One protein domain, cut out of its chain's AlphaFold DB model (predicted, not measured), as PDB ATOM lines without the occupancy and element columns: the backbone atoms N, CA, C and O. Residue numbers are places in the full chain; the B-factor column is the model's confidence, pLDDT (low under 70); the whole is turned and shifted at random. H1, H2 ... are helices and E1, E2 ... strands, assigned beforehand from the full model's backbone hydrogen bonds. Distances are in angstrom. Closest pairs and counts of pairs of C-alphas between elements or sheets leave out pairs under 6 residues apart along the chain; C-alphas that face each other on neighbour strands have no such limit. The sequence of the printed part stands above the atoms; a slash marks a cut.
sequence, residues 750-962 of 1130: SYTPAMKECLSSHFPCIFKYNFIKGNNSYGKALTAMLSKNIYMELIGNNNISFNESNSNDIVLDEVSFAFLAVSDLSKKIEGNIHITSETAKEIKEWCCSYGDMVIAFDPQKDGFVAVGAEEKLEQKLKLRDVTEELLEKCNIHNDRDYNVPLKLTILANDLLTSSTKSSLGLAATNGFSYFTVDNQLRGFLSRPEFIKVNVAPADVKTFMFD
ATOM      1  N   SER A 750     164.655 160.575 165.880       64.75
ATOM      2  CA  SER A 750     163.838 160.132 164.738       64.75
ATOM      3  C   SER A 750     162.364 159.932 165.098       64.75
ATOM      4  O   SER A 750     162.028 159.365 166.134       64.75
ATOM      5  N   TYR A 751     161.457 160.394 164.229       72.88
ATOM      6  CA  TYR A 751     160.035 160.078 164.373       72.88
ATOM      7  C   TYR A 751     159.808 158.581 164.161       72.88
ATOM      8  O   TYR A 751     160.268 158.009 163.165       72.88
ATOM      9  N   THR A 752     159.047 157.962 165.063       77.94
ATOM     10  CA  THR A 752     158.606 156.573 164.889       77.94
ATOM     11  C   THR A 752     157.716 156.443 163.641       77.94
ATOM     12  O   THR A 752     157.103 157.429 163.220       77.94
ATOM     13  N   PRO A 753     157.592 155.250 163.031       76.56
ATOM     14  CA  PRO A 753     156.729 155.056 161.863       76.56
ATOM     15  C   PRO A 753     155.277 155.515 162.082       76.56
ATOM     16  O   PRO A 753     154.722 156.191 161.223       76.56
ATOM     17  N   ALA A 754     154.701 155.231 163.257       74.88
ATOM     18  CA  ALA A 754     153.344 155.654 163.611       74.88
ATOM     19  C   ALA A 754     153.216 157.185 163.742       74.88
ATOM     20  O   ALA A 754     152.230 157.771 163.302       74.88
ATOM     21  N   MET A 755     154.236 157.851 164.299       81.19
ATOM     22  CA  MET A 755     154.278 159.317 164.349       81.19
ATOM     23  C   MET A 755     154.346 159.914 162.944       81.19
ATOM     24  O   MET A 755     153.608 160.848 162.653       81.19
ATOM     25  N   LYS A 756     155.180 159.360 162.056       83.00
ATOM     26  CA  LYS A 756     155.280 159.820 160.660       83.00
ATOM     27  C   LYS A 756     153.949 159.697 159.922       83.00
ATOM     28  O   LYS A 756     153.547 160.638 159.247       83.00
ATOM     29  N   GLU A 757     153.251 158.575 160.092       83.31
ATOM     30  CA  GLU A 757     151.914 158.375 159.526       83.31
ATOM     31  C   GLU A 757     150.941 159.465 160.008       83.31
ATOM     32  O   GLU A 757     150.299 160.126 159.190       83.31
ATOM     33  N   CYS A 758     150.912 159.745 161.315       84.50
ATOM     34  CA  CYS A 758     150.076 160.806 161.879       84.50
ATOM     35  C   CYS A 758     150.453 162.206 161.358       84.50
ATOM     36  O   CYS A 758     149.578 162.956 160.926       84.50
ATOM     37  N   LEU A 759     151.740 162.558 161.322       86.88
ATOM     38  CA  LEU A 759     152.204 163.858 160.821       86.88
ATOM     39  C   LEU A 759     151.889 164.064 159.328       86.88
ATOM     40  O   LEU A 759     151.634 165.193 158.908       86.88
ATOM     41  N   SER A 760     151.835 162.980 158.546       84.69
ATOM     42  CA  SER A 760     151.466 162.991 157.121       84.69
ATOM     43  C   SER A 760     149.953 162.985 156.842       84.69
ATOM     44  O   SER A 760     149.526 163.165 155.703       84.69
ATOM     45  N   SER A 761     149.126 162.766 157.866       84.75
ATOM     46  CA  SER A 761     147.671 162.638 157.712       84.75
ATOM     47  C   SER A 761     146.973 163.970 157.382       84.75
ATOM     48  O   SER A 761     147.477 165.053 157.683       84.75
ATOM     49  N   HIS A 762     145.778 163.902 156.785       84.75
ATOM     50  CA  HIS A 762     144.926 165.063 156.475       84.75
ATOM     51  C   HIS A 762     144.056 165.491 157.681       84.75
ATOM     52  O   HIS A 762     142.828 165.504 157.603       84.75
ATOM     53  N   PHE A 763     144.694 165.808 158.811       85.06
ATOM     54  CA  PHE A 763     144.047 166.473 159.954       85.06
ATOM     55  C   PHE A 763     144.685 167.841 160.244       85.06
ATOM     56  O   PHE A 763     145.888 167.990 159.976       85.06
ATOM     57  N   PRO A 764     143.922 168.802 160.816       87.44
ATOM     58  CA  PRO A 764     144.425 170.131 161.159       87.44
ATOM     59  C   PRO A 764     145.783 170.077 161.857       87.44
ATOM     60  O   PRO A 764     146.014 169.206 162.702       87.44
ATOM     61  N   CYS A 765     146.671 171.018 161.530       87.88
ATOM     62  CA  CYS A 765     148.035 171.069 162.061       87.88
ATOM     63  C   CYS A 765     148.051 170.980 163.594       87.88
ATOM     64  O   CYS A 765     148.813 170.211 164.178       87.88
ATOM     65  N   ILE A 766     147.129 171.689 164.239       88.94
ATOM     66  CA  ILE A 766     146.978 171.725 165.691       88.94
ATOM     67  C   ILE A 766     146.748 170.346 166.332       88.94
ATOM     68  O   ILE A 766     147.301 170.059 167.389       88.94
ATOM     69  N   PHE A 767     146.048 169.427 165.657       87.31
ATOM     70  CA  PHE A 767     145.796 168.075 166.181       87.31
ATOM     71  C   PHE A 767     147.049 167.186 166.155       87.31
ATOM     72  O   PHE A 767     147.079 166.123 166.773       87.31
ATOM     73  N   LYS A 768     148.105 167.618 165.459       87.56
ATOM     74  CA  LYS A 768     149.382 166.902 165.346       87.56
ATOM     75  C   LYS A 768     150.396 167.322 166.417       87.56
ATOM     76  O   LYS A 768     151.435 166.677 166.542       87.56
ATOM     77  N   TYR A 769     150.111 168.353 167.222       87.12
ATOM     78  CA  TYR A 769     151.070 169.000 168.138       87.12
ATOM     79  C   TYR A 769     151.733 168.074 169.161       87.12
ATOM     80  O   TYR A 769     152.871 168.314 169.574       87.12
ATOM     81  N   ASN A 770     151.055 167.000 169.564       82.38
ATOM     82  CA  ASN A 770     151.616 166.016 170.493       82.38
ATOM     83  C   ASN A 770     152.805 165.249 169.898       82.38
ATOM     84  O   ASN A 770     153.632 164.732 170.644       82.38
ATOM     85  N   PHE A 771     152.913 165.206 168.570       85.00
ATOM     86  CA  PHE A 771     153.975 164.503 167.856       85.00
ATOM     87  C   PHE A 771     155.025 165.441 167.261       85.00
ATOM     88  O   PHE A 771     156.075 164.966 166.848       85.00
ATOM     89  N   ILE A 772     154.769 166.752 167.210       87.06
ATOM     90  CA  ILE A 772     155.697 167.734 166.638       87.06
ATOM     91  C   ILE A 772     156.788 168.079 167.656       87.06
ATOM     92  O   ILE A 772     156.506 168.367 168.822       87.06
ATOM     93  N   LYS A 773     158.045 168.082 167.206       83.25
ATOM     94  CA  LYS A 773     159.192 168.506 168.018       83.25
ATOM     95  C   LYS A 773     159.212 170.022 168.229       83.25
ATOM     96  O   LYS A 773     159.028 170.798 167.293       83.25
ATOM     97  N   GLY A 774     159.512 170.438 169.454       79.19
ATOM     98  CA  GLY A 774     159.699 171.841 169.820       79.19
ATOM     99  C   GLY A 774     159.757 172.023 171.334       79.19
ATOM    100  O   GLY A 774     159.236 171.190 172.076       79.19
ATOM    101  N   ASN A 775     160.395 173.108 171.778       78.06
ATOM    102  CA  ASN A 775     160.542 173.427 173.203       78.06
ATOM    103  C   ASN A 775     159.221 173.888 173.839       78.06
ATOM    104  O   ASN A 775     158.999 173.652 175.021       78.06
ATOM    105  N   ASN A 776     158.359 174.535 173.055       86.56
ATOM    106  CA  ASN A 776     157.061 175.052 173.474       86.56
ATOM    107  C   ASN A 776     156.085 175.093 172.277       86.56
ATOM    108  O   ASN A 776     156.442 174.637 171.182       86.56
ATOM    109  N   SER A 777     154.858 175.590 172.462       89.62
ATOM    110  CA  SER A 777     153.805 175.521 171.431       89.62
ATOM    111  C   SER A 777     154.165 176.340 170.191       89.62
ATOM    112  O   SER A 777     154.028 175.855 169.069       89.62
ATOM    113  N   TYR A 778     154.740 177.532 170.380       92.62
ATOM    114  CA  TYR A 778     155.201 178.363 169.267       92.62
ATOM    115  C   TYR A 778     156.372 177.733 168.496       92.62
ATOM    116  O   TYR A 778     156.379 177.717 167.266       92.62
ATOM    117  N   GLY A 779     157.335 177.124 169.195       90.12
ATOM    118  CA  GLY A 779     158.422 176.384 168.555       90.12
ATOM    119  C   GLY A 779     157.911 175.206 167.719       90.12
ATOM    120  O   GLY A 779     158.412 174.974 166.623       90.12
ATOM    121  N   LYS A 780     156.881 174.493 168.194       91.94
ATOM    122  CA  LYS A 780     156.213 173.440 167.412       91.94
ATOM    123  C   LYS A 780     155.498 174.003 166.186       91.94
ATOM    124  O   LYS A 780     155.604 173.407 165.118       91.94
ATOM    125  N   ALA A 781     154.826 175.147 166.318       92.44
ATOM    126  CA  ALA A 781     154.196 175.845 165.201       92.44
ATOM    127  C   ALA A 781     155.218 176.177 164.103       92.44
ATOM    128  O   ALA A 781     155.010 175.840 162.940       92.44
ATOM    129  N   LEU A 782     156.365 176.753 164.475       90.00
ATOM    130  CA  LEU A 782     157.449 177.043 163.534       90.00
ATOM    131  C   LEU A 782     158.031 175.764 162.909       90.00
ATOM    132  O   LEU A 782     158.242 175.725 161.699       90.00
ATOM    133  N   THR A 783     158.242 174.696 163.690       89.31
ATOM    134  CA  THR A 783     158.665 173.390 163.148       89.31
ATOM    135  C   THR A 783     157.652 172.856 162.137       89.31
ATOM    136  O   THR A 783     158.049 172.333 161.100       89.31
ATOM    137  N   ALA A 784     156.350 173.004 162.393       89.31
ATOM    138  CA  ALA A 784     155.305 172.608 161.453       89.31
ATOM    139  C   ALA A 784     155.390 173.383 160.131       89.31
ATOM    140  O   ALA A 784     155.159 172.799 159.078       89.31
ATOM    141  N   MET A 785     155.775 174.664 160.189       87.25
ATOM    142  CA  MET A 785     155.940 175.523 159.012       87.25
ATOM    143  C   MET A 785     157.204 175.247 158.195       87.25
ATOM    144  O   MET A 785     157.257 175.595 157.020       87.25
ATOM    145  N   LEU A 786     158.225 174.636 158.794       84.81
ATOM    146  CA  LEU A 786     159.542 174.460 158.167       84.81
ATOM    147  C   LEU A 786     159.912 172.985 157.928       84.81
ATOM    148  O   LEU A 786     160.882 172.675 157.236       84.81
ATOM    149  N   SER A 787     159.170 172.033 158.491       84.94
ATOM    150  CA  SER A 787     159.473 170.608 158.350       84.94
ATOM    151  C   SER A 787     158.884 170.010 157.070       84.94
ATOM    152  O   SER A 787     157.710 170.182 156.749       84.94
ATOM    153  N   LYS A 788     159.679 169.181 156.383       80.50
ATOM    154  CA  LYS A 788     159.216 168.297 155.295       80.50
ATOM    155  C   LYS A 788     158.517 167.031 155.797       80.50
ATOM    156  O   LYS A 788     158.063 166.234 154.992       80.50
ATOM    157  N   ASN A 789     158.463 166.788 157.105       81.56
ATOM    158  CA  ASN A 789     157.826 165.593 157.668       81.56
ATOM    159  C   ASN A 789     156.389 165.855 158.142       81.56
ATOM    160  O   ASN A 789     155.676 164.907 158.466       81.56
ATOM    161  N   ILE A 790     155.953 167.119 158.172       86.12
ATOM    162  CA  ILE A 790     154.657 167.538 158.711       86.12
ATOM    163  C   ILE A 790     153.805 168.070 157.564       86.12
ATOM    164  O   ILE A 790     154.168 169.047 156.925       86.12
ATOM    165  N   TYR A 791     152.682 167.412 157.283       85.94
ATOM    166  CA  TYR A 791     151.768 167.836 156.225       85.94
ATOM    167  C   TYR A 791     150.792 168.905 156.725       85.94
ATOM    168  O   TYR A 791     150.161 168.720 157.771       85.94
ATOM    169  N   MET A 792     150.624 169.982 155.956       85.50
ATOM    170  CA  MET A 792     149.628 171.028 156.199       85.50
ATOM    171  C   MET A 792     149.026 171.496 154.871       85.50
ATOM    172  O   MET A 792     149.736 171.841 153.925       85.50
ATOM    173  N   GLU A 793     147.697 171.505 154.793       81.69
ATOM    174  CA  GLU A 793     146.965 171.881 153.585       81.69
ATOM    175  C   GLU A 793     146.546 173.354 153.663       81.69
ATOM    176  O   GLU A 793     145.681 173.713 154.459       81.69
ATOM    177  N   LEU A 794     147.153 174.213 152.837       81.12
ATOM    178  CA  LEU A 794     146.801 175.641 152.756       81.12
ATOM    179  C   LEU A 794     145.685 175.908 151.740       81.12
ATOM    180  O   LEU A 794     144.828 176.761 151.953       81.12
ATOM    181  N   ILE A 795     145.709 175.179 150.621       74.56
ATOM    182  CA  ILE A 795     144.757 175.298 149.513       74.56
ATOM    183  C   ILE A 795     144.280 173.885 149.166       74.56
ATOM    184  O   ILE A 795     145.101 173.006 148.897       74.56
ATOM    185  N   GLY A 796     142.964 173.673 149.169       65.50
ATOM    186  CA  GLY A 796     142.351 172.370 148.911       65.50
ATOM    187  C   GLY A 796     141.411 172.371 147.707       65.50
ATOM    188  O   GLY A 796     140.986 173.416 147.219       65.50
ATOM    189  N   ASN A 797     141.020 171.179 147.245       56.59
ATOM    190  CA  ASN A 797     140.080 171.022 146.120       56.59
ATOM    191  C   ASN A 797     138.686 171.620 146.408       56.59
ATOM    192  O   ASN A 797     137.974 171.996 145.481       56.59
ATOM    193  N   ASN A 798     138.324 171.736 147.689       57.16
ATOM    194  CA  ASN A 798     137.129 172.419 148.178       57.16
ATOM    195  C   ASN A 798     137.560 173.617 149.033       57.16
ATOM    196  O   ASN A 798     137.417 173.572 150.253       57.16
ATOM    197  N   ASN A 799     138.144 174.654 148.425       64.38
ATOM    198  CA  ASN A 799     138.471 175.885 149.150       64.38
ATOM    199  C   ASN A 799     137.224 176.409 149.874       64.38
ATOM    200  O   ASN A 799     136.235 176.792 149.242       64.38
ATOM    201  N   ILE A 800     137.277 176.412 151.204       68.19
ATOM    202  CA  ILE A 800     136.203 176.938 152.042       68.19
ATOM    203  C   ILE A 800     136.400 178.449 152.141       68.19
ATOM    204  O   ILE A 800     137.281 178.947 152.854       68.19
ATOM    205  N   SER A 801     135.582 179.166 151.376       67.25
ATOM    206  CA  SER A 801     135.456 180.614 151.483       67.25
ATOM    207  C   SER A 801     134.448 180.961 152.570       67.25
ATOM    208  O   SER A 801     133.392 180.336 152.696       67.25
ATOM    209  N   PHE A 802     134.795 181.960 153.372       77.44
ATOM    210  CA  PHE A 802     133.868 182.584 154.308       77.44
ATOM    211  C   PHE A 802     133.347 183.884 153.699       77.44
ATOM    212  O   PHE A 802     133.972 184.460 152.810       77.44
ATOM    213  N   ASN A 803     132.201 184.357 154.185       74.19
ATOM    214  CA  ASN A 803     131.757 185.706 153.855       74.19
ATOM    215  C   ASN A 803     132.768 186.716 154.408       74.19
ATOM    216  O   ASN A 803     133.294 186.519 155.506       74.19
ATOM    217  N   GLU A 804     133.023 187.794 153.664       68.25
ATOM    218  CA  GLU A 804     133.869 188.881 154.155       68.25
ATOM    219  C   GLU A 804     133.329 189.408 155.490       68.25
ATOM    220  O   GLU A 804     132.141 189.712 155.638       68.25
ATOM    221  N   SER A 805     134.214 189.452 156.485       66.94
ATOM    222  CA  SER A 805     133.907 189.974 157.811       66.94
ATOM    223  C   SER A 805     133.809 191.495 157.758       66.94
ATOM    224  O   SER A 805     134.598 192.153 157.088       66.94
ATOM    225  N   ASN A 806     132.882 192.067 158.529       61.16
ATOM    226  CA  ASN A 806     132.802 193.518 158.718       61.16
ATOM    227  C   ASN A 806     133.921 194.062 159.633       61.16
ATOM    228  O   ASN A 806     134.058 195.278 159.759       61.16
ATOM    229  N   SER A 807     134.672 193.187 160.318       69.56
ATOM    230  CA  SER A 807     135.774 193.562 161.210       69.56
ATOM    231  C   SER A 807     137.111 193.485 160.481       69.56
ATOM    232  O   SER A 807     137.512 192.400 160.054       69.56
ATOM    233  N   ASN A 808     137.832 194.608 160.434       78.19
ATOM    234  CA  ASN A 808     139.223 194.649 159.970       78.19
ATOM    235  C   ASN A 808     140.192 194.025 160.990       78.19
ATOM    236  O   ASN A 808     141.290 193.619 160.616       78.19
ATOM    237  N   ASP A 809     139.797 193.941 162.261       91.38
ATOM    238  CA  ASP A 809     140.632 193.410 163.334       91.38
ATOM    239  C   ASP A 809     140.659 191.875 163.316       91.38
ATOM    240  O   ASP A 809     139.619 191.217 163.132       91.38
ATOM    241  N   ILE A 810     141.854 191.316 163.532       93.88
ATOM    242  CA  ILE A 810     142.108 189.875 163.499       93.88
ATOM    243  C   ILE A 810     142.762 189.367 164.786       93.88
ATOM    244  O   ILE A 810     143.536 190.078 165.425       93.88
ATOM    245  N   VAL A 811     142.493 188.111 165.136       95.38
ATOM    246  CA  VAL A 811     143.149 187.402 166.241       95.38
ATOM    247  C   VAL A 811     144.063 186.315 165.688       95.38
ATOM    248  O   VAL A 811     143.624 185.525 164.851       95.38
ATOM    249  N   LEU A 812     145.308 186.263 166.167       96.00
ATOM    250  CA  LEU A 812     146.271 185.218 165.822       96.00
ATOM    251  C   LEU A 812     146.478 184.259 166.994       96.00
ATOM    252  O   LEU A 812     146.693 184.692 168.125       96.00
ATOM    253  N   ASP A 813     146.503 182.970 166.678       94.62
ATOM    254  CA  ASP A 813     147.088 181.931 167.524       94.62
ATOM    255  C   ASP A 813     148.558 181.670 167.140       94.62
ATOM    256  O   ASP A 813     149.136 182.358 166.295       94.62
ATOM    257  N   GLU A 814     149.188 180.662 167.742       93.56
ATOM    258  CA  GLU A 814     150.594 180.335 167.506       93.56
ATOM    259  C   GLU A 814     150.871 179.818 166.084       93.56
ATOM    260  O   GLU A 814     151.925 180.122 165.527       93.56
ATOM    261  N   VAL A 815     149.932 179.077 165.477       93.12
ATOM    262  CA  VAL A 815     150.056 178.537 164.108       93.12
ATOM    263  C   VAL A 815     150.010 179.683 163.108       93.12
ATOM    264  O   VAL A 815     150.855 179.788 162.219       93.12
ATOM    265  N   SER A 816     149.034 180.564 163.276       93.75
ATOM    266  CA  SER A 816     148.807 181.732 162.434       93.75
ATOM    267  C   SER A 816     149.936 182.737 162.554       93.75
ATOM    268  O   SER A 816     150.418 183.251 161.545       93.75
ATOM    269  N   PHE A 817     150.408 182.973 163.778       95.19
ATOM    270  CA  PHE A 817     151.567 183.816 164.023       95.19
ATOM    271  C   PHE A 817     152.820 183.230 163.361       95.19
ATOM    272  O   PHE A 817     153.540 183.954 162.677       95.19
ATOM    273  N   ALA A 818     153.075 181.924 163.507       92.12
ATOM    274  CA  ALA A 818     154.203 181.253 162.856       92.12
ATOM    275  C   ALA A 818     154.123 181.348 161.325       92.12
ATOM    276  O   ALA A 818     155.121 181.667 160.682       92.12
ATOM    277  N   PHE A 819     152.938 181.149 160.742       90.56
ATOM    278  CA  PHE A 819     152.727 181.317 159.306       90.56
ATOM    279  C   PHE A 819     153.057 182.743 158.842       90.56
ATOM    280  O   PHE A 819     153.786 182.917 157.864       90.56
ATOM    281  N   LEU A 820     152.569 183.772 159.542       90.56
ATOM    282  CA  LEU A 820     152.853 185.171 159.198       90.56
ATOM    283  C   LEU A 820     154.331 185.536 159.391       90.56
ATOM    284  O   LEU A 820     154.864 186.310 158.599       90.56
ATOM    285  N   ALA A 821     154.995 184.958 160.395       88.81
ATOM    286  CA  ALA A 821     156.422 185.160 160.642       88.81
ATOM    287  C   ALA A 821     157.307 184.508 159.564       88.81
ATOM    288  O   ALA A 821     158.325 185.077 159.185       88.81
ATOM    289  N   VAL A 822     156.925 183.334 159.044       84.62
ATOM    290  CA  VAL A 822     157.681 182.643 157.981       84.62
ATOM    291  C   VAL A 822     157.387 183.226 156.593       84.62
ATOM    292  O   VAL A 822     158.287 183.295 155.762       84.62
ATOM    293  N   SER A 823     156.148 183.655 156.330       81.44
ATOM    294  CA  SER A 823     155.719 184.143 155.005       81.44
ATOM    295  C   SER A 823     155.903 185.645 154.766       81.44
ATOM    296  O   SER A 823     155.768 186.086 153.628       81.44
ATOM    297  N   ASP A 824     156.150 186.438 155.817       78.19
ATOM    298  CA  ASP A 824     156.187 187.915 155.787       78.19
ATOM    299  C   ASP A 824     154.866 188.581 155.325       78.19
ATOM    300  O   ASP A 824     154.790 189.789 155.089       78.19
ATOM    301  N   LEU A 825     153.759 187.824 155.275       85.75
ATOM    302  CA  LEU A 825     152.435 188.336 154.895       85.75
ATOM    303  C   LEU A 825     151.791 189.250 155.946       85.75
ATOM    304  O   LEU A 825     150.719 189.809 155.702       85.75
ATOM    305  N   SER A 826     152.434 189.439 157.101       86.06
ATOM    306  CA  SER A 826     151.936 190.329 158.156       86.06
ATOM    307  C   SER A 826     151.690 191.761 157.663       86.06
ATOM    308  O   SER A 826     150.757 192.416 158.116       86.06
ATOM    309  N   LYS A 827     152.468 192.225 156.674       81.50
ATOM    310  CA  LYS A 827     152.360 193.562 156.064       81.50
ATOM    311  C   LYS A 827     151.057 193.792 155.294       81.50
ATOM    312  O   LYS A 827     150.700 194.942 155.062       81.50
ATOM    313  N   LYS A 828     150.360 192.724 154.888       82.62
ATOM    314  CA  LYS A 828     149.086 192.805 154.150       82.62
ATOM    315  C   LYS A 828     147.871 192.956 155.062       82.62
ATOM    316  O   LYS A 828     146.761 193.143 154.573       82.62
ATOM    317  N   ILE A 829     148.057 192.831 156.372       85.75
ATOM    318  CA  ILE A 829     146.980 193.000 157.338       85.75
ATOM    319  C   ILE A 829     146.861 194.494 157.649       85.75
ATOM    320  O   ILE A 829     147.723 195.071 158.304       85.75
ATOM    321  N   GLU A 830     145.797 195.124 157.146       78.62
ATOM    322  CA  GLU A 830     145.543 196.560 157.341       78.62
ATOM    323  C   GLU A 830     144.906 196.891 158.706       78.62
ATOM    324  O   GLU A 830     144.977 198.036 159.155       78.62
ATOM    325  N   GLY A 831     144.261 195.918 159.360       83.38
ATOM    326  CA  GLY A 831     143.608 196.092 160.663       83.38
ATOM    327  C   GLY A 831     144.510 195.807 161.864       83.38
ATOM    328  O   GLY A 831     145.688 195.480 161.718       83.38
ATOM    329  N   ASN A 832     143.956 195.921 163.076       92.00
ATOM    330  CA  ASN A 832     144.723 195.615 164.278       92.00
ATOM    331  C   ASN A 832     144.910 194.105 164.430       92.00
ATOM    332  O   ASN A 832     143.987 193.309 164.232       92.00
ATOM    333  N   ILE A 833     146.117 193.722 164.837       94.75
ATOM    334  CA  ILE A 833     146.465 192.339 165.130       94.75
ATOM    335  C   ILE A 833     146.360 192.137 166.636       94.75
ATOM    336  O   ILE A 833     146.994 192.853 167.412       94.75
ATOM    337  N   HIS A 834     145.573 191.159 167.055       95.81
ATOM    338  CA  HIS A 834     145.359 190.826 168.453       95.81
ATOM    339  C   HIS A 834     145.896 189.432 168.760       95.81
ATOM    340  O   HIS A 834     145.739 188.507 167.966       95.81
ATOM    341  N   ILE A 835     146.501 189.275 169.932       95.94
ATOM    342  CA  ILE A 835     146.931 187.978 170.459       95.94
ATOM    343  C   ILE A 835     146.576 187.885 171.938       95.94
ATOM    344  O   ILE A 835     146.368 188.900 172.609       95.94
ATOM    345  N   THR A 836     146.524 186.667 172.458       93.81
ATOM    346  CA  THR A 836     146.292 186.434 173.888       93.81
ATOM    347  C   THR A 836     147.598 186.528 174.681       93.81
ATOM    348  O   THR A 836     148.691 186.385 174.120       93.81
ATOM    349  N   SER A 837     147.505 186.776 175.990       88.62
ATOM    350  CA  SER A 837     148.658 186.769 176.900       88.62
ATOM    351  C   SER A 837     149.416 185.449 176.849       88.62
ATOM    352  O   SER A 837     150.646 185.453 176.867       88.62
ATOM    353  N   GLU A 838     148.687 184.343 176.735       85.25
ATOM    354  CA  GLU A 838     149.247 183.005 176.594       85.25
ATOM    355  C   GLU A 838     150.073 182.863 175.310       85.25
ATOM    356  O   GLU A 838     151.250 182.511 175.375       85.25
ATOM    357  N   THR A 839     149.509 183.220 174.152       92.06
ATOM    358  CA  THR A 839     150.233 183.189 172.870       92.06
ATOM    359  C   THR A 839     151.486 184.069 172.925       92.06
ATOM    360  O   THR A 839     152.570 183.653 172.519       92.06
ATOM    361  N   ALA A 840     151.369 185.277 173.486       92.31
ATOM    362  CA  ALA A 840     152.496 186.191 173.642       92.31
ATOM    363  C   ALA A 840     153.597 185.622 174.553       92.31
ATOM    364  O   ALA A 840     154.783 185.835 174.293       92.31
ATOM    365  N   LYS A 841     153.219 184.915 175.622       87.38
ATOM    366  CA  LYS A 841     154.148 184.269 176.552       87.38
ATOM    367  C   LYS A 841     154.941 183.164 175.855       87.38
ATOM    368  O   LYS A 841     156.167 183.200 175.900       87.38
ATOM    369  N   GLU A 842     154.264 182.270 175.139       89.06
ATOM    370  CA  GLU A 842     154.892 181.193 174.360       89.06
ATOM    371  C   GLU A 842     155.892 181.742 173.323       89.06
ATOM    372  O   GLU A 842     157.012 181.245 173.185       89.06
ATOM    373  N   ILE A 843     155.538 182.825 172.625       91.44
ATOM    374  CA  ILE A 843     156.439 183.468 171.654       91.44
ATOM    375  C   ILE A 843     157.677 184.054 172.353       91.44
ATOM    376  O   ILE A 843     158.810 183.833 171.911       91.44
ATOM    377  N   LYS A 844     157.486 184.778 173.463       89.50
ATOM    378  CA  LYS A 844     158.586 185.392 174.229       89.50
ATOM    379  C   LYS A 844     159.528 184.350 174.821       89.50
ATOM    380  O   LYS A 844     160.741 184.540 174.767       89.50
ATOM    381  N   GLU A 845     158.995 183.259 175.362       86.25
ATOM    382  CA  GLU A 845     159.790 182.157 175.909       86.25
ATOM    383  C   GLU A 845     160.666 181.506 174.841       86.25
ATOM    384  O   GLU A 845     161.853 181.267 175.080       86.25
ATOM    385  N   TRP A 846     160.116 181.291 173.641       88.31
ATOM    386  CA  TRP A 846     160.889 180.771 172.520       88.31
ATOM    387  C   TRP A 846     162.043 181.715 172.166       88.31
ATOM    388  O   TRP A 846     163.190 181.269 172.123       88.31
ATOM    389  N   CYS A 847     161.779 183.020 172.030       85.44
ATOM    390  CA  CYS A 847     162.816 184.023 171.748       85.44
ATOM    391  C   CYS A 847     163.904 184.052 172.840       85.44
ATOM    392  O   CYS A 847     165.095 184.084 172.535       85.44
ATOM    393  N   CYS A 848     163.512 183.974 174.117       83.38
ATOM    394  CA  CYS A 848     164.447 183.976 175.245       83.38
ATOM    395  C   CYS A 848     165.323 182.715 175.300       83.38
ATOM    396  O   CYS A 848     166.478 182.800 175.718       83.38
ATOM    397  N   SER A 849     164.802 181.554 174.883       80.56
ATOM    398  CA  SER A 849     165.501 180.265 175.004       80.56
ATOM    399  C   SER A 849     166.808 180.177 174.205       80.56
ATOM    400  O   SER A 849     167.693 179.400 174.565       80.56
ATOM    401  N   TYR A 850     166.966 181.011 173.176       73.94
ATOM    402  CA  TYR A 850     168.166 181.064 172.336       73.94
ATOM    403  C   TYR A 850     169.081 182.264 172.642       73.94
ATOM    404  O   TYR A 850     170.174 182.352 172.079       73.94
ATOM    405  N   GLY A 851     168.682 183.170 173.547       71.94
ATOM    406  CA  GLY A 851     169.416 184.409 173.828       71.94
ATOM    407  C   GLY A 851     169.747 185.184 172.546       71.94
ATOM    408  O   GLY A 851     169.023 185.091 171.562       71.94
ATOM    409  N   ASP A 852     170.877 185.895 172.516       72.25
ATOM    410  CA  ASP A 852     171.335 186.708 171.366       72.25
ATOM    411  C   ASP A 852     171.945 185.915 170.201       72.25
ATOM    412  O   ASP A 852     172.622 186.478 169.338       72.25
ATOM    413  N   MET A 853     171.732 184.600 170.161       72.44
ATOM    414  CA  MET A 853     172.266 183.754 169.099       72.44
ATOM    415  C   MET A 853     171.402 183.834 167.838       72.44
ATOM    416  O   MET A 853     170.177 183.926 167.904       72.44
ATOM    417  N   VAL A 854     172.045 183.747 166.672       72.69
ATOM    418  CA  VAL A 854     171.334 183.566 165.401       72.69
ATOM    419  C   VAL A 854     170.773 182.149 165.374       72.69
ATOM    420  O   VAL A 854     171.502 181.184 165.600       72.69
ATOM    421  N   ILE A 855     169.478 182.029 165.104       76.81
ATOM    422  CA  ILE A 855     168.764 180.752 165.080       76.81
ATOM    423  C   ILE A 855     168.584 180.329 163.628       76.81
ATOM    424  O   ILE A 855     168.216 181.146 162.785       76.81
ATOM    425  N   ALA A 856     168.784 179.048 163.347       77.50
ATOM    426  CA  ALA A 856     168.358 178.453 162.091       77.50
ATOM    427  C   ALA A 856     167.655 177.119 162.318       77.50
ATOM    428  O   ALA A 856     167.800 176.481 163.361       77.50
ATOM    429  N   PHE A 857     166.885 176.708 161.320       80.81
ATOM    430  CA  PHE A 857     166.203 175.424 161.305       80.81
ATOM    431  C   PHE A 857     167.073 174.378 160.599       80.81
ATOM    432  O   PHE A 857     167.558 174.629 159.498       80.81
ATOM    433  N   ASP A 858     167.276 173.221 161.230       78.75
ATOM    434  CA  ASP A 858     167.956 172.053 160.657       78.75
ATOM    435  C   ASP A 858     166.897 171.087 160.081       78.75
ATOM    436  O   ASP A 858     166.232 170.380 160.854       78.75
ATOM    437  N   PRO A 859     166.738 171.003 158.741       73.75
ATOM    438  CA  PRO A 859     165.721 170.157 158.115       73.75
ATOM    439  C   PRO A 859     165.957 168.655 158.308       73.75
ATOM    440  O   PRO A 859     165.039 167.865 158.108       73.75
ATOM    441  N   GLN A 860     167.177 168.229 158.661       74.19
ATOM    442  CA  GLN A 860     167.468 166.814 158.906       74.19
ATOM    443  C   GLN A 860     167.039 166.387 160.311       74.19
ATOM    444  O   GLN A 860     166.656 165.234 160.518       74.19
ATOM    445  N   LYS A 861     167.103 167.307 161.279       73.38
ATOM    446  CA  LYS A 861     166.733 167.043 162.677       73.38
ATOM    447  C   LYS A 861     165.299 167.445 163.019       73.38
ATOM    448  O   LYS A 861     164.797 166.995 164.056       73.38
ATOM    449  N   ASP A 862     164.655 168.242 162.165       76.00
ATOM    450  CA  ASP A 862     163.392 168.939 162.437       76.00
ATOM    451  C   ASP A 862     163.465 169.723 163.750       76.00
ATOM    452  O   ASP A 862     162.691 169.497 164.684       76.00
ATOM    453  N   GLY A 863     164.465 170.597 163.854       80.31
ATOM    454  CA  GLY A 863     164.695 171.365 165.069       80.31
ATOM    455  C   GLY A 863     165.545 172.606 164.852       80.31
ATOM    456  O   GLY A 863     166.259 172.733 163.857       80.31
ATOM    457  N   PHE A 864     165.468 173.524 165.810       81.25
ATOM    458  CA  PHE A 864     166.215 174.776 165.787       81.25
ATOM    459  C   PHE A 864     167.596 174.609 166.417       81.25
ATOM    460  O   PHE A 864     167.731 174.031 167.500       81.25
ATOM    461  N   VAL A 865     168.610 175.151 165.750       77.31
ATOM    462  CA  VAL A 865     170.006 175.154 166.191       77.31
ATOM    463  C   VAL A 865     170.528 176.585 166.272       77.31
ATOM    464  O   VAL A 865     170.188 177.436 165.447       77.31
ATOM    465  N   ALA A 866     171.352 176.855 167.284       74.69
ATOM    466  CA  ALA A 866     172.083 178.110 167.389       74.69
ATOM    467  C   ALA A 866     173.284 178.073 166.437       74.69
ATOM    468  O   ALA A 866     174.121 177.175 166.528       74.69
ATOM    469  N   VAL A 867     173.356 179.042 165.531       68.81
ATOM    470  CA  VAL A 867     174.338 179.080 164.445       68.81
ATOM    471  C   VAL A 867     175.537 179.916 164.870       68.81
ATOM    472  O   VAL A 867     175.409 181.093 165.216       68.81
ATOM    473  N   GLY A 868     176.729 179.320 164.819       61.28
ATOM    474  CA  GLY A 868     177.983 180.063 164.944       61.28
ATOM    475  C   GLY A 868     178.274 180.883 163.682       61.28
ATOM    476  O   GLY A 868     177.874 180.508 162.585       61.28
ATOM    477  N   ALA A 869     179.032 181.978 163.800       51.50
ATOM    478  CA  ALA A 869     179.329 182.903 162.691       51.50
ATOM    479  C   ALA A 869     180.006 182.273 161.441       51.50
ATOM    480  O   ALA A 869     180.145 182.954 160.425       51.50
ATOM    481  N   GLU A 870     180.423 181.001 161.494       46.91
ATOM    482  CA  GLU A 870     181.120 180.281 160.416       46.91
ATOM    483  C   GLU A 870     180.286 179.183 159.721       46.91
ATOM    484  O   GLU A 870     180.725 178.642 158.704       46.91
ATOM    485  N   GLU A 871     179.083 178.851 160.207       53.31
ATOM    486  CA  GLU A 871     178.258 177.798 159.598       53.31
ATOM    487  C   GLU A 871     177.493 178.320 158.370       53.31
ATOM    488  O   GLU A 871     176.686 179.248 158.434       53.31
ATOM    489  N   LYS A 872     177.762 177.715 157.205       47.38
ATOM    490  CA  LYS A 872     177.015 177.970 155.968       47.38
ATOM    491  C   LYS A 872     175.714 177.176 155.995       47.38
ATOM    492  O   LYS A 872     175.716 175.998 155.649       47.38
ATOM    493  N   LEU A 873     174.622 177.827 156.370       53.31
ATOM    494  CA  LEU A 873     173.278 177.284 156.194       53.31
ATOM    495  C   LEU A 873     172.649 177.835 154.911       53.31
ATOM    496  O   LEU A 873     172.896 178.984 154.539       53.31
ATOM    497  N   GLU A 874     171.882 176.985 154.226       48.66
ATOM    498  CA  GLU A 874     171.279 177.272 152.914       48.66
ATOM    499  C   GLU A 874     170.177 178.343 152.977       48.66
ATOM    500  O   GLU A 874     169.946 179.020 151.983       48.66
ATOM    501  N   GLN A 875     169.555 178.565 154.142       53.91
ATOM    502  CA  GLN A 875     168.483 179.549 154.327       53.91
ATOM    503  C   GLN A 875     168.770 180.454 155.532       53.91
ATOM    504  O   GLN A 875     169.003 179.981 156.644       53.91
ATOM    505  N   LYS A 876     168.747 181.774 155.315       55.16
ATOM    506  CA  LYS A 876     168.945 182.799 156.355       55.16
ATOM    507  C   LYS A 876     167.621 183.477 156.712       55.16
ATOM    508  O   LYS A 876     167.501 184.692 156.593       55.16
ATOM    509  N   LEU A 877     166.627 182.713 157.159       62.81
ATOM    510  CA  LEU A 877     165.425 183.324 157.725       62.81
ATOM    511  C   LEU A 877     165.800 183.957 159.070       62.81
ATOM    512  O   LEU A 877     166.171 183.257 160.012       62.81
ATOM    513  N   LYS A 878     165.722 185.288 159.174       71.38
ATOM    514  CA  LYS A 878     165.913 186.027 160.434       71.38
ATOM    515  C   LYS A 878     164.682 185.882 161.336       71.38
ATOM    516  O   LYS A 878     164.060 186.869 161.709       71.38
ATOM    517  N   LEU A 879     164.312 184.640 161.650       78.88
ATOM    518  CA  LEU A 879     163.041 184.310 162.302       78.88
ATOM    519  C   LEU A 879     162.864 185.071 163.614       78.88
ATOM    520  O   LEU A 879     161.796 185.613 163.841       78.88
ATOM    521  N   ARG A 880     163.919 185.187 164.430       83.25
ATOM    522  CA  ARG A 880     163.852 185.937 165.690       83.25
ATOM    523  C   ARG A 880     163.468 187.405 165.476       83.25
ATOM    524  O   ARG A 880     162.511 187.856 166.093       83.25
ATOM    525  N   ASP A 881     164.176 188.112 164.593       83.06
ATOM    526  CA  ASP A 881     163.927 189.534 164.321       83.06
ATOM    527  C   ASP A 881     162.491 189.749 163.810       83.06
ATOM    528  O   ASP A 881     161.795 190.653 164.264       83.06
ATOM    529  N   VAL A 882     162.021 188.881 162.902       84.81
ATOM    530  CA  VAL A 882     160.663 188.958 162.336       84.81
ATOM    531  C   VAL A 882     159.595 188.639 163.385       84.81
ATOM    532  O   VAL A 882     158.569 189.315 163.450       84.81
ATOM    533  N   THR A 883     159.829 187.633 164.230       89.94
ATOM    534  CA  THR A 883     158.942 187.271 165.342       89.94
ATOM    535  C   THR A 883     158.816 188.416 166.344       89.94
ATOM    536  O   THR A 883     157.701 188.736 166.751       89.94
ATOM    537  N   GLU A 884     159.930 189.040 166.734       90.06
ATOM    538  CA  GLU A 884     159.936 190.182 167.655       90.06
ATOM    539  C   GLU A 884     159.229 191.398 167.028       90.06
ATOM    540  O   GLU A 884     158.349 191.975 167.666       90.06
ATOM    541  N   GLU A 885     159.505 191.722 165.758       89.94
ATOM    542  CA  GLU A 885     158.834 192.820 165.042       89.94
ATOM    543  C   GLU A 885     157.315 192.597 164.927       89.94
ATOM    544  O   GLU A 885     156.525 193.524 165.127       89.94
ATOM    545  N   LEU A 886     156.880 191.374 164.607       92.12
ATOM    546  CA  LEU A 886     155.458 191.047 164.526       92.12
ATOM    547  C   LEU A 886     154.796 191.128 165.906       92.12
ATOM    548  O   LEU A 886     153.703 191.676 166.023       92.12
ATOM    549  N   LEU A 887     155.468 190.639 166.951       93.88
ATOM    550  CA  LEU A 887     154.958 190.671 168.318       93.88
ATOM    551  C   LEU A 887     154.768 192.110 168.821       93.88
ATOM    552  O   LEU A 887     153.782 192.384 169.503       93.88
ATOM    553  N   GLU A 888     155.666 193.032 168.464       92.19
ATOM    554  CA  GLU A 888     155.550 194.459 168.796       92.19
ATOM    555  C   GLU A 888     154.343 195.142 168.134       92.19
ATOM    556  O   GLU A 888     153.807 196.106 168.683       92.19
ATOM    557  N   LYS A 889     153.883 194.638 166.982       91.12
ATOM    558  CA  LYS A 889     152.678 195.134 166.293       91.12
ATOM    559  C   LYS A 889     151.376 194.594 166.898       91.12
ATOM    560  O   LYS A 889     150.306 195.099 166.561       91.12
ATOM    561  N   CYS A 890     151.438 193.576 167.757       95.12
ATOM    562  CA  CYS A 890     150.255 192.928 168.309       95.12
ATOM    563  C   CYS A 890     149.733 193.610 169.582       95.12
ATOM    564  O   CYS A 890     150.469 193.903 170.524       95.12
ATOM    565  N   ASN A 891     148.412 193.745 169.665       95.19
ATOM    566  CA  ASN A 891     147.700 194.089 170.889       95.19
ATOM    567  C   ASN A 891     147.492 192.826 171.734       95.19
ATOM    568  O   ASN A 891     146.761 191.918 171.331       95.19
ATOM    569  N   ILE A 892     148.121 192.781 172.909       93.94
ATOM    570  CA  ILE A 892     148.049 191.637 173.826       93.94
ATOM    571  C   ILE A 892     146.850 191.804 174.763       93.94
ATOM    572  O   ILE A 892     146.764 192.795 175.489       93.94
ATOM    573  N   HIS A 893     145.958 190.816 174.773       92.56
ATOM    574  CA  HIS A 893     144.785 190.767 175.651       92.56
ATOM    575  C   HIS A 893     144.982 189.781 176.791       92.56
ATOM    576  O   HIS A 893     145.609 188.742 176.600       92.56
ATOM    577  N   ASN A 894     144.428 190.091 177.961       86.50
ATOM    578  CA  ASN A 894     144.481 189.194 179.107       86.50
ATOM    579  C   ASN A 894     143.308 188.205 179.068       86.50
ATOM    580  O   ASN A 894     142.189 188.586 178.726       86.50
ATOM    581  N   ASP A 895     143.552 186.959 179.473       80.75
ATOM    582  CA  ASP A 895     142.558 185.878 179.548       80.75
ATOM    583  C   ASP A 895     141.264 186.292 180.272       80.75
ATOM    584  O   ASP A 895     140.171 185.837 179.945       80.75
ATOM    585  N   ARG A 896     141.372 187.205 181.241       81.75
ATOM    586  CA  ARG A 896     140.261 187.715 182.051       81.75
ATOM    587  C   ARG A 896     139.198 188.492 181.261       81.75
ATOM    588  O   ARG A 896     138.096 188.688 181.775       81.75
ATOM    589  N   ASP A 897     139.557 188.986 180.075       84.81
ATOM    590  CA  ASP A 897     138.757 189.923 179.285       84.81
ATOM    591  C   ASP A 897     137.838 189.201 178.279       84.81
ATOM    592  O   ASP A 897     136.978 189.833 177.667       84.81
ATOM    593  N   TYR A 898     137.964 187.877 178.128       88.94
ATOM    594  CA  TYR A 898     137.145 187.086 177.209       88.94
ATOM    595  C   TYR A 898     136.649 185.766 177.815       88.94
ATOM    596  O   TYR A 898     137.068 185.343 178.890       88.94
ATOM    597  N   ASN A 899     135.703 185.133 177.120       89.44
ATOM    598  CA  ASN A 899     135.223 183.788 177.419       89.44
ATOM    599  C   ASN A 899     135.548 182.863 176.248       89.44
ATOM    600  O   ASN A 899     135.356 183.235 175.089       89.44
ATOM    601  N   VAL A 900     135.964 181.633 176.535       87.88
ATOM    602  CA  VAL A 900     136.050 180.600 175.496       87.88
ATOM    603  C   VAL A 900     134.663 180.009 175.246       87.88
ATOM    604  O   VAL A 900     134.027 179.569 176.190       87.88
ATOM    605  N   PRO A 901     134.146 179.926 174.013       84.75
ATOM    606  CA  PRO A 901     132.825 179.351 173.783       84.75
ATOM    607  C   PRO A 901     132.690 177.927 174.338       84.75
ATOM    608  O   PRO A 901     133.484 177.044 174.009       84.75
ATOM    609  N   LEU A 902     131.639 177.684 175.130       84.12
ATOM    610  CA  LEU A 902     131.419 176.400 175.811       84.12
ATOM    611  C   LEU A 902     131.380 175.206 174.852       84.12
ATOM    612  O   LEU A 902     131.878 174.138 175.202       84.12
ATOM    613  N   LYS A 903     130.884 175.389 173.619       81.25
ATOM    614  CA  LYS A 903     130.906 174.344 172.582       81.25
ATOM    615  C   LYS A 903     132.320 173.828 172.288       81.25
ATOM    616  O   LYS A 903     132.487 172.627 172.102       81.25
ATOM    617  N   LEU A 904     133.352 174.679 172.313       78.81
ATOM    618  CA  LEU A 904     134.740 174.215 172.166       78.81
ATOM    619  C   LEU A 904     135.189 173.399 173.367       78.81
ATOM    620  O   LEU A 904     135.795 172.345 173.195       78.81
ATOM    621  N   THR A 905     134.870 173.861 174.574       78.81
ATOM    622  CA  THR A 905     135.209 173.146 175.807       78.81
ATOM    623  C   THR A 905     134.497 171.790 175.886       78.81
ATOM    624  O   THR A 905     135.043 170.836 176.424       78.81
ATOM    625  N   ILE A 906     133.304 171.654 175.303       81.00
ATOM    626  CA  ILE A 906     132.559 170.386 175.282       81.00
ATOM    627  C   ILE A 906     133.074 169.439 174.184       81.00
ATOM    628  O   ILE A 906     133.168 168.235 174.420       81.00
ATOM    629  N   LEU A 907     133.404 169.952 172.993       76.94
ATOM    630  CA  LEU A 907     133.669 169.120 171.809       76.94
ATOM    631  C   LEU A 907     135.153 168.934 171.470       76.94
ATOM    632  O   LEU A 907     135.497 167.981 170.773       76.94
ATOM    633  N   ALA A 908     136.028 169.841 171.911       72.12
ATOM    634  CA  ALA A 908     137.394 169.952 171.395       72.12
ATOM    635  C   ALA A 908     138.471 170.241 172.461       72.12
ATOM    636  O   ALA A 908     139.612 170.515 172.091       72.12
ATOM    637  N   ASN A 909     138.147 170.160 173.759       68.19
ATOM    638  CA  ASN A 909     139.054 170.553 174.852       68.19
ATOM    639  C   ASN A 909     140.423 169.858 174.819       68.19
ATOM    640  O   ASN A 909     141.431 170.492 175.100       68.19
ATOM    641  N   ASP A 910     140.460 168.582 174.430       72.00
ATOM    642  CA  ASP A 910     141.696 167.788 174.390       72.00
ATOM    643  C   ASP A 910     142.383 167.813 173.008       72.00
ATOM    644  O   ASP A 910     143.427 167.190 172.814       72.00
ATOM    645  N   LEU A 911     141.776 168.484 172.024       78.69
ATOM    646  CA  LEU A 911     142.250 168.525 170.638       78.69
ATOM    647  C   LEU A 911     142.929 169.851 170.292       78.69
ATOM    648  O   LEU A 911     143.860 169.868 169.489       78.69
ATOM    649  N   LEU A 912     142.457 170.959 170.867       85.25
ATOM    650  CA  LEU A 912     143.012 172.289 170.631       85.25
ATOM    651  C   LEU A 912     144.093 172.614 171.663       85.25
ATOM    652  O   LEU A 912     143.952 172.333 172.849       85.25
ATOM    653  N   THR A 913     145.159 173.270 171.217       87.88
ATOM    654  CA  THR A 913     146.133 173.905 172.109       87.88
ATOM    655  C   THR A 913     145.476 175.037 172.891       87.88
ATOM    656  O   THR A 913     144.580 175.708 172.369       87.88
ATOM    657  N   SER A 914     146.000 175.325 174.079       85.56
ATOM    658  CA  SER A 914     145.497 176.406 174.928       85.56
ATOM    659  C   SER A 914     145.532 177.776 174.221       85.56
ATOM    660  O   SER A 914     144.512 178.458 174.169       85.56
ATOM    661  N   SER A 915     146.617 178.109 173.502       90.19
ATOM    662  CA  SER A 915     146.719 179.366 172.733       90.19
ATOM    663  C   SER A 915     145.645 179.500 171.637       90.19
ATOM    664  O   SER A 915     145.000 180.545 171.525       90.19
ATOM    665  N   THR A 916     145.368 178.441 170.870       89.88
ATOM    666  CA  THR A 916     144.272 178.454 169.879       89.88
ATOM    667  C   THR A 916     142.892 178.576 170.525       89.88
ATOM    668  O   THR A 916     142.054 179.344 170.053       89.88
ATOM    669  N   LYS A 917     142.648 177.853 171.624       88.94
ATOM    670  CA  LYS A 917     141.383 177.909 172.368       88.94
ATOM    671  C   LYS A 917     141.121 179.325 172.898       88.94
ATOM    672  O   LYS A 917     140.057 179.894 172.645       88.94
ATOM    673  N   SER A 918     142.130 179.916 173.529       89.56
ATOM    674  CA  SER A 918     142.153 181.300 174.001       89.56
ATOM    675  C   SER A 918     141.909 182.303 172.862       89.56
ATOM    676  O   SER A 918     141.082 183.206 172.990       89.56
ATOM    677  N   SER A 919     142.556 182.111 171.709       92.50
ATOM    678  CA  SER A 919     142.409 182.980 170.530       92.50
ATOM    679  C   SER A 919     141.003 182.930 169.923       92.50
ATOM    680  O   SER A 919     140.432 183.971 169.592       92.50
ATOM    681  N   LEU A 920     140.399 181.741 169.837       90.81
ATOM    682  CA  LEU A 920     138.998 181.582 169.434       90.81
ATOM    683  C   LEU A 920     138.043 182.239 170.442       90.81
ATOM    684  O   LEU A 920     137.052 182.844 170.035       90.81
ATOM    685  N   GLY A 921     138.356 182.169 171.740       90.12
ATOM    686  CA  GLY A 921     137.611 182.854 172.800       90.12
ATOM    687  C   GLY A 921     137.621 184.374 172.673       90.12
ATOM    688  O   GLY A 921     136.565 185.017 172.705       90.12
ATOM    689  N   LEU A 922     138.804 184.944 172.446       92.19
ATOM    690  CA  LEU A 922     138.976 186.371 172.199       92.19
ATOM    691  C   LEU A 922     138.218 186.820 170.941       92.19
ATOM    692  O   LEU A 922     137.510 187.830 170.975       92.19
ATOM    693  N   ALA A 923     138.324 186.051 169.853       91.50
ATOM    694  CA  ALA A 923     137.632 186.341 168.600       91.50
ATOM    695  C   ALA A 923     136.105 186.309 168.769       91.50
ATOM    696  O   ALA A 923     135.418 187.247 168.366       91.50
ATOM    697  N   ALA A 924     135.576 185.275 169.430       88.81
ATOM    698  CA  ALA A 924     134.146 185.130 169.680       88.81
ATOM    699  C   ALA A 924     133.587 186.238 170.589       88.81
ATOM    700  O   ALA A 924     132.513 186.769 170.312       88.81
ATOM    701  N   THR A 925     134.307 186.600 171.656       88.44
ATOM    702  CA  THR A 925     133.828 187.587 172.641       88.44
ATOM    703  C   THR A 925     133.783 189.001 172.062       88.44
ATOM    704  O   THR A 925     132.807 189.720 172.274       88.44
ATOM    705  N   ASN A 926     134.815 189.396 171.311       88.25
ATOM    706  CA  ASN A 926     134.941 190.756 170.778       88.25
ATOM    707  C   ASN A 926     134.413 190.910 169.342       88.25
ATOM    708  O   ASN A 926     134.403 192.017 168.807       88.25
ATOM    709  N   GLY A 927     133.975 189.819 168.708       87.38
ATOM    710  CA  GLY A 927     133.514 189.826 167.318       87.38
ATOM    711  C   GLY A 927     134.631 190.048 166.291       87.38
ATOM    712  O   GLY A 927     134.341 190.430 165.155       87.38
ATOM    713  N   PHE A 928     135.892 189.824 166.675       91.06
ATOM    714  CA  PHE A 928     137.039 189.875 165.769       91.06
ATOM    715  C   PHE A 928     137.068 188.656 164.844       91.06
ATOM    716  O   PHE A 928     136.432 187.631 165.107       91.06
ATOM    717  N   SER A 929     137.844 188.748 163.764       91.50
ATOM    718  CA  SER A 929     138.036 187.610 162.867       91.50
ATOM    719  C   SER A 929     139.195 186.736 163.360       91.50
ATOM    720  O   SER A 929     140.305 187.226 163.550       91.50
ATOM    721  N   TYR A 930     138.978 185.440 163.555       92.62
ATOM    722  CA  TYR A 930     140.058 184.497 163.848       92.62
ATOM    723  C   TYR A 930     140.835 184.206 162.563       92.62
ATOM    724  O   TYR A 930     140.261 183.743 161.573       92.62
ATOM    725  N   PHE A 931     142.128 184.521 162.554       93.12
ATOM    726  CA  PHE A 931     142.971 184.272 161.396       93.12
ATOM    727  C   PHE A 931     143.358 182.795 161.356       93.12
ATOM    728  O   PHE A 931     143.846 182.267 162.345       93.12
ATOM    729  N   THR A 932     143.172 182.129 160.217       91.25
ATOM    730  CA  THR A 932     143.775 180.819 159.960       91.25
ATOM    731  C   THR A 932     143.840 180.522 158.462       91.25
ATOM    732  O   THR A 932     142.906 180.794 157.698       91.25
ATOM    733  N   VAL A 933     144.961 179.937 158.041       87.69
ATOM    734  CA  VAL A 933     145.217 179.498 156.659       87.69
ATOM    735  C   VAL A 933     145.171 177.976 156.498       87.69
ATOM    736  O   VAL A 933     145.287 177.483 155.384       87.69
ATOM    737  N   ASP A 934     144.986 177.226 157.589       89.00
ATOM    738  CA  ASP A 934     144.839 175.771 157.544       89.00
ATOM    739  C   ASP A 934     143.456 175.412 156.986       89.00
ATOM    740  O   ASP A 934     142.437 175.600 157.655       89.00
ATOM    741  N   ASN A 935     143.397 174.884 155.763       86.06
ATOM    742  CA  ASN A 935     142.132 174.570 155.100       86.06
ATOM    743  C   ASN A 935     141.306 173.523 155.873       86.06
ATOM    744  O   ASN A 935     140.074 173.557 155.852       86.06
ATOM    745  N   GLN A 936     141.962 172.620 156.606       86.56
ATOM    746  CA  GLN A 936     141.284 171.587 157.388       86.56
ATOM    747  C   GLN A 936     140.694 172.174 158.670       86.56
ATOM    748  O   GLN A 936     139.560 171.845 159.024       86.56
ATOM    749  N   LEU A 937     141.410 173.093 159.330       87.44
ATOM    750  CA  LEU A 937     140.864 173.828 160.476       87.44
ATOM    751  C   LEU A 937     139.715 174.745 160.047       87.44
ATOM    752  O   LEU A 937     138.680 174.791 160.704       87.44
ATOM    753  N   ARG A 938     139.845 175.414 158.899       87.44
ATOM    754  CA  ARG A 938     138.766 176.213 158.299       87.44
ATOM    755  C   ARG A 938     137.515 175.376 158.042       87.44
ATOM    756  O   ARG A 938     136.420 175.812 158.374       87.44
ATOM    757  N   GLY A 939     137.669 174.157 157.522       83.81
ATOM    758  CA  GLY A 939     136.550 173.229 157.307       83.81
ATOM    759  C   GLY A 939     135.935 172.679 158.585       83.81
ATOM    760  O   GLY A 939     134.753 172.334 158.607       83.81
ATOM    761  N   PHE A 940     136.717 172.606 159.658       82.69
ATOM    762  CA  PHE A 940     136.212 172.296 160.986       82.69
ATOM    763  C   PHE A 940     135.392 173.464 161.553       82.69
ATOM    764  O   PHE A 940     134.271 173.248 162.003       82.69
ATOM    765  N   LEU A 941     135.895 174.699 161.444       84.00
ATOM    766  CA  LEU A 941     135.234 175.917 161.931       84.00
ATOM    767  C   LEU A 941     134.023 176.349 161.087       84.00
ATOM    768  O   LEU A 941     133.137 177.024 161.595       84.00
ATOM    769  N   SER A 942     133.936 175.953 159.812       80.38
ATOM    770  CA  SER A 942     132.768 176.252 158.966       80.38
ATOM    771  C   SER A 942     131.517 175.454 159.342       80.38
ATOM    772  O   SER A 942     130.439 175.690 158.796       80.38
ATOM    773  N   ARG A 943     131.656 174.453 160.215       78.56
ATOM    774  CA  ARG A 943     130.553 173.603 160.652       78.56
ATOM    775  C   ARG A 943     129.669 174.351 161.656       78.56
ATOM    776  O   ARG A 943     130.205 174.933 162.598       78.56
ATOM    777  N   PRO A 944     128.332 174.327 161.502       68.88
ATOM    778  CA  PRO A 944     127.422 175.061 162.384       68.88
ATOM    779  C   PRO A 944     127.550 174.658 163.863       68.88
ATOM    780  O   PRO A 944     127.218 175.452 164.742       68.88
ATOM    781  N   GLU A 945     128.069 173.461 164.145       65.00
ATOM    782  CA  GLU A 945     128.274 172.926 165.490       65.00
ATOM    783  C   GLU A 945     129.473 173.550 166.247       65.00
ATOM    784  O   GLU A 945     129.494 173.508 167.475       65.00
ATOM    785  N   PHE A 946     130.457 174.156 165.561       62.62
ATOM    786  CA  PHE A 946     131.779 174.507 166.127       62.62
ATOM    787  C   PHE A 946     132.034 176.016 166.354       62.62
ATOM    788  O   PHE A 946     133.184 176.432 166.459       62.62
ATOM    789  N   ILE A 947     130.967 176.801 166.581       62.12
ATOM    790  CA  ILE A 947     130.906 178.263 166.861       62.12
ATOM    791  C   ILE A 947     130.727 179.154 165.619       62.12
ATOM    792  O   ILE A 947     131.335 178.958 164.575       62.12
ATOM    793  N   LYS A 948     129.959 180.238 165.791       64.38
ATOM    794  CA  LYS A 948     129.902 181.404 164.894       64.38
ATOM    795  C   LYS A 948     131.095 182.356 165.116       64.38
ATOM    796  O   LYS A 948     130.895 183.470 165.593       64.38
ATOM    797  N   VAL A 949     132.328 181.930 164.834       75.56
ATOM    798  CA  VAL A 949     133.472 182.865 164.761       75.56
ATOM    799  C   VAL A 949     133.681 183.263 163.304       75.56
ATOM    800  O   VAL A 949     133.657 182.411 162.418       75.56
ATOM    801  N   ASN A 950     133.881 184.555 163.044       85.50
ATOM    802  CA  ASN A 950     134.281 185.007 161.714       85.50
ATOM    803  C   ASN A 950     135.715 184.547 161.445       85.50
ATOM    804  O   ASN A 950     136.588 184.745 162.285       85.50
ATOM    805  N   VAL A 951     135.975 183.957 160.282       88.31
ATOM    806  CA  VAL A 951     137.311 183.469 159.920       88.31
ATOM    807  C   VAL A 951     137.941 184.404 158.892       88.31
ATOM    808  O   VAL A 951     137.319 184.739 157.885       88.31
ATOM    809  N   ALA A 952     139.187 184.803 159.139       88.50
ATOM    810  CA  ALA A 952     140.016 185.566 158.212       88.50
ATOM    811  C   ALA A 952     141.228 184.733 157.743       88.50
ATOM    812  O   ALA A 952     141.682 183.844 158.459       88.50
ATOM    813  N   PRO A 953     141.775 184.995 156.546       87.38
ATOM    814  CA  PRO A 953     141.140 185.755 155.469       87.38
ATOM    815  C   PRO A 953     139.885 185.032 154.943       87.38
ATOM    816  O   PRO A 953     139.740 183.821 155.120       87.38
ATOM    817  N   ALA A 954     138.978 185.761 154.286       84.62
ATOM    818  CA  ALA A 954     137.777 185.174 153.678       84.62
ATOM    819  C   ALA A 954     138.141 184.129 152.606       84.62
ATOM    820  O   ALA A 954     137.612 183.015 152.625       84.62
ATOM    821  N   ASP A 955     139.121 184.455 151.759       85.88
ATOM    822  CA  ASP A 955     139.756 183.550 150.803       85.88
ATOM    823  C   ASP A 955     141.285 183.579 150.972       85.88
ATOM    824  O   ASP A 955     141.923 184.633 150.920       85.88
ATOM    825  N   VAL A 956     141.877 182.405 151.209       86.75
ATOM    826  CA  VAL A 956     143.320 182.257 151.475       86.75
ATOM    827  C   VAL A 956     144.152 182.529 150.221       86.75
ATOM    828  O   VAL A 956     145.224 183.122 150.314       86.75
ATOM    829  N   LYS A 957     143.655 182.147 149.039       84.69
ATOM    830  CA  LYS A 957     144.373 182.309 147.771       84.69
ATOM    831  C   LYS A 957     144.462 183.788 147.393       84.69
ATOM    832  O   LYS A 957     145.553 184.269 147.098       84.69
ATOM    833  N   THR A 958     143.348 184.511 147.468       84.81
ATOM    834  CA  THR A 958     143.293 185.967 147.290       84.81
ATOM    835  C   THR A 958     144.240 186.658 148.269       84.81
ATOM    836  O   THR A 958     145.067 187.466 147.859       84.81
ATOM    837  N   PHE A 959     144.202 186.294 149.557       87.56
ATOM    838  CA  PHE A 959     145.090 186.891 150.560       87.56
ATOM    839  C   PHE A 959     146.580 186.669 150.258       87.56
ATOM    840  O   PHE A 959     147.372 187.600 150.398       87.56
ATOM    841  N   MET A 960     146.968 185.473 149.806       86.06
ATOM    842  CA  MET A 960     148.364 185.158 149.483       86.06
ATOM    843  C   MET A 960     148.878 185.894 148.240       86.06
ATOM    844  O   MET A 960     150.018 186.356 148.245       86.06
ATOM    845  N   PHE A 961     148.066 186.026 147.186       85.62
ATOM    846  CA  PHE A 961     148.571 186.434 145.867       85.62
ATOM    847  C   PHE A 961     148.104 187.810 145.388       85.62
ATOM    848  O   PHE A 961     148.883 188.513 144.746       85.62
ATOM    849  N   ASP A 962     146.884 188.242 145.704       84.69
ATOM    850  CA  ASP A 962     146.348 189.485 145.138       84.69
ATOM    851  C   ASP A 962     147.040 190.702 145.761       84.69
ATOM    852  O   ASP A 962     147.090 190.839 146.982       84.69
TER     853      ASP A 962
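AT A GLANCE: This is residues 750 to 962 of the 1130 residues of an uncharacterized protein of Photobacterium damsela subsp. piscicida (UniProt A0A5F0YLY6). Helices H3, H4, H6 and H7 pack mostly crosswise into a core, with the hairpin E2 and E3 at one end of the longest axis. Toward the other end H9 packs on the short strand pair E5 and E6, with H8 and H10 nearby, and the pair E1 and E4 joins this side to H6. H1 and H11 lie at the edges and touch no helix. The printed part has 213 residues with eleven named helices and six named strands, in the order H1 H2 H3 H4 H5 E1 H6 E2 E3 H7 E4 H8 H9 E5 H10 E6 H11, a mixed class; E1 with E4 and E5 with E6 are parallel, E2 with E3 antiparallel. It is compact, with a radius of gyration of the C-alphas of 16.8 A and spans of 52 by 39 by 36 A.

IN THESE COORDINATES: H1, residues 753 to 760, begins at C-alpha 753 (156.729, 155.056, 161.863). Then come H2, 765 to 768; H3, 777 to 786, 14.5 A long; H4, 814 to 823, 14.0 A; H5, 825 to 828; and E1, 833 to 836. H6, 837 to 849, spans 18.2 A, followed by E2, 854 to 858; E3, 863 to 867; H7, 879 to 888, 14.2 A; E4, 890 to 893; and H8, 902 to 907. H9, 914 to 926, spans 18.3 A, followed by E5, 929 to 931; H10, 935 to 941; E6, 950 to 952; and H11, 956 to 961, which ends at C-alpha 961 (148.571, 186.434, 145.867).

HOW THE PARTS SIT: The hub H6 touches H3, H7 and H9, with closest C-alphas Tyr 778 and Ile 843, 5.8 A, Cys 847 and Arg 880, 6.4 A, and Thr 839 and Ser 915, 5.2 A. H3 touches H4, closest at Ala 781 and Val 815, 5.1 A; H4 touches H7 at a steep tilt of 62 degrees, closest at Ala 821 and Thr 883, 5.7 A. N 891 and O 833 are 2.8 A apart across E1 and E4, N 867 and O 854 2.8 A across E2 and E3, and N 930 and O 950 2.8 A across E5 and E6. E5, H10 and E6 form a strand-helix-strand unit, parallel neighbour strands with a helix between, with a right-handed crossover. H2 is close to but not clearly touching H1, H3, H4 and H10; so is H8 to H9, and H5 to H11. In the helices other than H2 and H5, too short for such a pair, every O i to N i+4 pair is within hydrogen-bond range.

THE WHOLE: The farthest C-alphas, Glu 870 and Pro 944, are 54.0 A apart. The printed part has no cut; the links H3 to H4 and E3 to H7 are long. The mean pLDDT of the printed part is 82.2, and 28 residues are under 70, among them 796 to 801 and 867 to 877.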